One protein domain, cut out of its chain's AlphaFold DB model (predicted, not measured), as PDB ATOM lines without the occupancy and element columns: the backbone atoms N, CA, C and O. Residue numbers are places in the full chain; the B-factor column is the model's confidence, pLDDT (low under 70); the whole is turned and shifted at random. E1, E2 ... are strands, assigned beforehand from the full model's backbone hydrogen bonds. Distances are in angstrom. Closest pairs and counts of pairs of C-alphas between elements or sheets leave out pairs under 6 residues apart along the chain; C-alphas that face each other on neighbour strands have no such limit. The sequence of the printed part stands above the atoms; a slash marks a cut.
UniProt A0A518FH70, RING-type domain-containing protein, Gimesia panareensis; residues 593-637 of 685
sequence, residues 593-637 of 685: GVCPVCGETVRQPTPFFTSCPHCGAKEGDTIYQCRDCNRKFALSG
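AT A GLANCE: This is residues 593 to 637 of the 685 residues of the protein "RING-type domain-containing protein" of Gimesia panareensis (UniProt A0A518FH70). With little regular structure, this elongated domain has the E2 and E3 hairpin toward one end and E1 toward the other, where residues 593 to 594 pair beside it; the unnamed stretch 605 to 621 leads back from Pro 605 to the hairpin. The printed part has 45 residues, 12 of them in three named strands, E1, E2 and E3, with no named helix: all strand, the sheet E2 - E3 antiparallel. It is only just compact, close to loose, with radius of gyration of the C-alphas 10.8 A and spans of 36 by 22 by 13 A.

IN THESE COORDINATES: Find C-alpha 601 at (505.652, 368.863, 380.866); E1 runs from there to 604, 9.7 A. E2 is residues 622 to 625, 10.1 A; E3, residues 632 to 635, 10.3 A, ends at (489.443, 372.578, 392.167).

HOW THE PARTS SIT: In the hairpin, E2 and E3 are antiparallel at 148 degrees; look for N 624 and O 633, within hydrogen-bond range at 2.9 A. E1 pairs with no named strand; residues 593 to 594 pair antiparallel with its residues 601 to 602. E1 is apart from E2 and E3.

THE WHOLE: The C-alphas farthest apart, of Pro 605 and Asp 628, are 36.0 A apart. The printed part has no cut; the link E1 to E2 is long. Residues 605 to 608 and 636 to 637 have pLDDT under 70.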
ATOM      1  N   GLY A 593     505.114 373.775 378.699       72.50
ATOM      2  CA  GLY A 593     504.834 374.322 380.027       72.50
ATOM      3  C   GLY A 593     504.707 373.213 381.067       72.50
ATOM      4  O   GLY A 593     504.170 372.146 380.785       72.50
ATOM      5  N   VAL A 594     505.189 373.439 382.288       77.44
ATOM      6  CA  VAL A 594     505.106 372.442 383.369       77.44
ATOM      7  C   VAL A 594     503.785 372.591 384.117       77.44
ATOM      8  O   VAL A 594     503.440 373.678 384.580       77.44
ATOM      9  N   CYS A 595     503.040 371.496 384.277       77.00
ATOM     10  CA  CYS A 595     501.795 371.523 385.034       77.00
ATOM     11  C   CYS A 595     502.069 371.714 386.540       77.00
ATOM     12  O   CYS A 595     502.766 370.897 387.143       77.00
ATOM     13  N   PRO A 596     501.455 372.701 387.211       70.62
ATOM     14  CA  PRO A 596     501.718 372.974 388.627       70.62
ATOM     15  C   PRO A 596     501.117 371.934 389.597       70.62
ATOM     16  O   PRO A 596     501.447 371.934 390.788       70.62
ATOM     17  N   VAL A 597     500.249 371.038 389.106       78.44
ATOM     18  CA  VAL A 597     499.600 369.976 389.895       78.44
ATOM     19  C   VAL A 597     500.370 368.660 389.813       78.44
ATOM     20  O   VAL A 597     500.714 368.103 390.854       78.44
ATOM     21  N   CYS A 598     500.655 368.161 388.605       78.31
ATOM     22  CA  CYS A 598     501.362 366.889 388.424       78.31
ATOM     23  C   CYS A 598     502.865 367.028 388.147       78.31
ATOM     24  O   CYS A 598     503.567 366.029 388.222       78.31
ATOM     25  N   GLY A 599     503.367 368.231 387.848       75.31
ATOM     26  CA  GLY A 599     504.784 368.471 387.547       75.31
ATOM     27  C   GLY A 599     505.243 367.977 386.173       75.31
ATOM     28  O   GLY A 599     506.417 368.108 385.854       75.31
ATOM     29  N   GLU A 600     504.339 367.422 385.364       78.56
ATOM     30  CA  GLU A 600     504.633 366.928 384.015       78.56
ATOM     31  C   GLU A 600     504.680 368.067 382.991       78.56
ATOM     32  O   GLU A 600     503.880 369.010 383.061       78.56
ATOM     33  N   THR A 601     505.566 367.942 382.004       78.81
ATOM     34  CA  THR A 601     505.652 368.863 380.866       78.81
ATOM     35  C   THR A 601     504.473 368.633 379.923       78.81
ATOM     36  O   THR A 601     504.213 367.518 379.472       78.81
ATOM     37  N   VAL A 602     503.739 369.697 379.617       77.31
ATOM     38  CA  VAL A 602     502.592 369.704 378.712       77.31
ATOM     39  C   VAL A 602     502.948 370.539 377.487       77.31
ATOM     40  O   VAL A 602     503.386 371.679 377.612       77.31
ATOM     41  N   ARG A 603     502.729 369.970 376.298       78.06
ATOM     42  CA  ARG A 603     502.836 370.682 375.018       78.06
ATOM     43  C   ARG A 603     501.503 371.320 374.677       78.06
ATOM     44  O   ARG A 603     500.496 370.614 374.597       78.06
ATOM     45  N   GLN A 604     501.490 372.634 374.494       71.69
ATOM     46  CA  GLN A 604     500.274 373.387 374.211       71.69
ATOM     47  C   GLN A 604     500.453 374.325 373.010       71.69
ATOM     48  O   GLN A 604     501.550 374.828 372.774       71.69
ATOM     49  N   PRO A 605     499.377 374.574 372.243       67.69
ATOM     50  CA  PRO A 605     499.424 375.457 371.078       67.69
ATOM     51  C   PRO A 605     499.478 376.948 371.451       67.69
ATOM     52  O   PRO A 605     499.599 377.792 370.570       67.69
ATOM     53  N   THR A 606     499.360 377.284 372.739       68.69
ATOM     54  CA  THR A 606     499.353 378.655 373.258       68.69
ATOM     55  C   THR A 606     500.417 378.829 374.342       68.69
ATOM     56  O   THR A 606     500.652 377.889 375.101       68.69
ATOM     57  N   PRO A 607     501.009 380.028 374.490       64.00
ATOM     58  CA  PRO A 607     502.000 380.308 375.535       64.00
ATOM     59  C   PRO A 607     501.406 380.356 376.957       64.00
ATOM     60  O   PRO A 607     502.150 380.376 377.934       64.00
ATOM     61  N   PHE A 608     500.076 380.368 377.088       65.81
ATOM     62  CA  PHE A 608     499.365 380.337 378.367       65.81
ATOM     63  C   PHE A 608     498.858 378.924 378.672       65.81
ATOM     64  O   PHE A 608     498.382 378.224 377.772       65.81
ATOM     65  N   PHE A 609     498.970 378.510 379.941       70.81
ATOM     66  CA  PHE A 609     498.547 377.189 380.401       70.81
ATOM     67  C   PHE A 609     497.019 377.089 380.402       70.81
ATOM     68  O   PHE A 609     496.369 377.643 381.280       70.81
ATOM     69  N   THR A 610     496.448 376.349 379.452       73.69
ATOM     70  CA  THR A 610     494.985 376.229 379.309       73.69
ATOM     71  C   THR A 610     494.418 375.032 380.070       73.69
ATOM     72  O   THR A 610     493.385 375.134 380.735       73.69
ATOM     73  N   SER A 611     495.077 373.872 379.979       79.62
ATOM     74  CA  SER A 611     494.674 372.662 380.700       79.62
ATOM     75  C   SER A 611     495.738 371.563 380.662       79.62
ATOM     76  O   SER A 611     496.438 371.385 379.670       79.62
ATOM     77  N   CYS A 612     495.838 370.767 381.725       78.31
ATOM     78  CA  CYS A 612     496.713 369.601 381.747       78.31
ATOM     79  C   CYS A 612     495.952 368.333 381.323       78.31
ATOM     80  O   CYS A 612     495.011 367.938 382.016       78.31
ATOM     81  N   PRO A 613     496.395 367.617 380.272       72.94
ATOM     82  CA  PRO A 613     495.791 366.348 379.869       72.94
ATOM     83  C   PRO A 613     496.053 365.208 380.869       72.94
ATOM     84  O   PRO A 613     495.306 364.236 380.887       72.94
ATOM     85  N   HIS A 614     497.080 365.315 381.723       73.06
ATOM     86  CA  HIS A 614     497.432 364.265 382.688       73.06
ATOM     87  C   HIS A 614     496.556 364.282 383.946       73.06
ATOM     88  O   HIS A 614     496.211 363.225 384.469       73.06
ATOM     89  N   CYS A 615     496.207 365.469 384.452       74.00
ATOM     90  CA  CYS A 615     495.478 365.614 385.719       74.00
ATOM     91  C   CYS A 615     494.169 366.411 385.621       74.00
ATOM     92  O   CYS A 615     493.443 366.498 386.608       74.00
ATOM     93  N   GLY A 616     493.850 366.980 384.455       75.00
ATOM     94  CA  GLY A 616     492.610 367.722 384.217       75.00
ATOM     95  C   GLY A 616     492.564 369.134 384.809       75.00
ATOM     96  O   GLY A 616     491.522 369.772 384.697       75.00
ATOM     97  N   ALA A 617     493.657 369.622 385.412       78.75
ATOM     98  CA  ALA A 617     493.757 370.983 385.945       78.75
ATOM     99  C   ALA A 617     493.645 372.024 384.822       78.75
ATOM    100  O   ALA A 617     494.276 371.850 383.778       78.75
ATOM    101  N   LYS A 618     492.871 373.088 385.036       81.12
ATOM    102  CA  LYS A 618     492.594 374.153 384.061       81.12
ATOM    103  C   LYS A 618     493.108 375.507 384.535       81.12
ATOM    104  O   LYS A 618     493.399 375.709 385.714       81.12
ATOM    105  N   GLU A 619     493.204 376.441 383.598       72.31
ATOM    106  CA  GLU A 619     493.477 377.843 383.902       72.31
ATOM    107  C   GLU A 619     492.424 378.408 384.876       72.31
ATOM    108  O   GLU A 619     491.221 378.270 384.649       72.31
ATOM    109  N   GLY A 620     492.875 379.008 385.982       70.56
ATOM    110  CA  GLY A 620     492.005 379.549 387.036       70.56
ATOM    111  C   GLY A 620     491.653 378.582 388.175       70.56
ATOM    112  O   GLY A 620     490.995 378.995 389.133       70.56
ATOM    113  N   ASP A 621     492.103 377.324 388.130       75.81
ATOM    114  CA  ASP A 621     491.919 376.400 389.253       75.81
ATOM    115  C   ASP A 621     492.807 376.784 390.448       75.81
ATOM    116  O   ASP A 621     494.000 377.066 390.311       75.81
ATOM    117  N   THR A 622     492.243 376.727 391.658       77.56
ATOM    118  CA  THR A 622     493.033 376.915 392.884       77.56
ATOM    119  C   THR A 622     493.698 375.597 393.270       77.56
ATOM    120  O   THR A 622     493.036 374.560 393.367       77.56
ATOM    121  N   ILE A 623     495.013 375.629 393.495       77.88
ATOM    122  CA  ILE A 623     495.808 374.439 393.816       77.88
ATOM    123  C   ILE A 623     495.884 374.268 395.330       77.88
ATOM    124  O   ILE A 623     496.392 375.132 396.043       77.88
ATOM    125  N   TYR A 624     495.441 373.110 395.810       76.94
ATOM    126  CA  TYR A 624     495.519 372.724 397.214       76.94
ATOM    127  C   TYR A 624     496.540 371.614 397.397       76.94
ATOM    128  O   TYR A 624     496.601 370.683 396.597       76.94
ATOM    129  N   GLN A 625     497.302 371.672 398.487       81.19
ATOM    130  CA  GLN A 625     498.155 370.574 398.929       81.19
ATOM    131  C   GLN A 625     497.538 369.939 400.173       81.19
ATOM    132  O   GLN A 625     497.321 370.601 401.187       81.19
ATOM    133  N   CYS A 626     497.219 368.649 400.093       78.00
ATOM    134  CA  CYS A 626     496.684 367.924 401.239       78.00
ATOM    135  C   CYS A 626     497.753 367.787 402.325       78.00
ATOM    136  O   CYS A 626     498.833 367.285 402.043       78.00
ATOM    137  N   ARG A 627     497.438 368.153 403.570       73.75
ATOM    138  CA  ARG A 627     498.363 367.997 404.705       73.75
ATOM    139  C   ARG A 627     498.630 366.530 405.071       73.75
ATOM    140  O   ARG A 627     499.708 366.226 405.562       73.75
ATOM    141  N   ASP A 628     497.674 365.638 404.803       74.19
ATOM    142  CA  ASP A 628     497.758 364.229 405.208       74.19
ATOM    143  C   ASP A 628     498.519 363.365 404.194       74.19
ATOM    144  O   ASP A 628     499.335 362.534 404.579       74.19
ATOM    145  N   CYS A 629     498.280 363.550 402.889       78.56
ATOM    146  CA  CYS A 629     498.960 362.769 401.843       78.56
ATOM    147  C   CYS A 629     499.976 363.563 401.014       78.56
ATOM    148  O   CYS A 629     500.556 363.004 400.085       78.56
ATOM    149  N   ASN A 630     500.169 364.856 401.297       77.25
ATOM    150  CA  ASN A 630     501.046 365.780 400.563       77.25
ATOM    151  C   ASN A 630     500.782 365.904 399.052       77.25
ATOM    152  O   ASN A 630     501.539 366.582 398.356       77.25
ATOM    153  N   ARG A 631     499.697 365.317 398.531       76.81
ATOM    154  CA  ARG A 631     499.339 365.409 397.111       76.81
ATOM    155  C   ARG A 631     498.681 366.747 396.795       76.81
ATOM    156  O   ARG A 631     497.818 367.213 397.546       76.81
ATOM    157  N   LYS A 632     499.079 367.324 395.659       81.06
ATOM    158  CA  LYS A 632     498.463 368.518 395.078       81.06
ATOM    159  C   LYS A 632     497.236 368.129 394.256       81.06
ATOM    160  O   LYS A 632     497.257 367.113 393.567       81.06
ATOM    161  N   PHE A 633     496.183 368.932 394.321       81.06
ATOM    162  CA  PHE A 633     494.991 368.770 393.490       81.06
ATOM    163  C   PHE A 633     494.380 370.134 393.159       81.06
ATOM    164  O   PHE A 633     494.530 371.092 393.917       81.06
ATOM    165  N   ALA A 634     493.711 370.210 392.010       78.12
ATOM    166  CA  ALA A 634     493.039 371.405 391.514       78.12
ATOM    167  C   ALA A 634     491.525 371.310 391.750       78.12
ATOM    168  O   ALA A 634     490.943 370.227 391.644       78.12
ATOM    169  N   LEU A 635     490.895 372.440 392.072       72.69
ATOM    170  CA  LEU A 635     489.443 372.578 392.167       72.69
ATOM    171  C   LEU A 635     488.984 373.846 391.452       72.69
ATOM    172  O   LEU A 635     489.621 374.896 391.569       72.69
ATOM    173  N   SER A 636     487.846 373.736 390.771       67.50
ATOM    174  CA  SER A 636     487.229 374.837 390.047       67.50
ATOM    175  C   SER A 636     486.502 375.790 391.005       67.50
ATOM    176  O   SER A 636     485.549 375.412 391.690       67.50
ATOM    177  N   GLY A 637     486.947 377.049 391.026       60.97
ATOM    178  CA  GLY A 637     486.378 378.133 391.834       60.97
ATOM    179  C   GLY A 637     486.999 378.302 393.229       60.97
ATOM    180  O   GLY A 637     487.658 377.409 393.761       60.97
TER     181      GLY A 637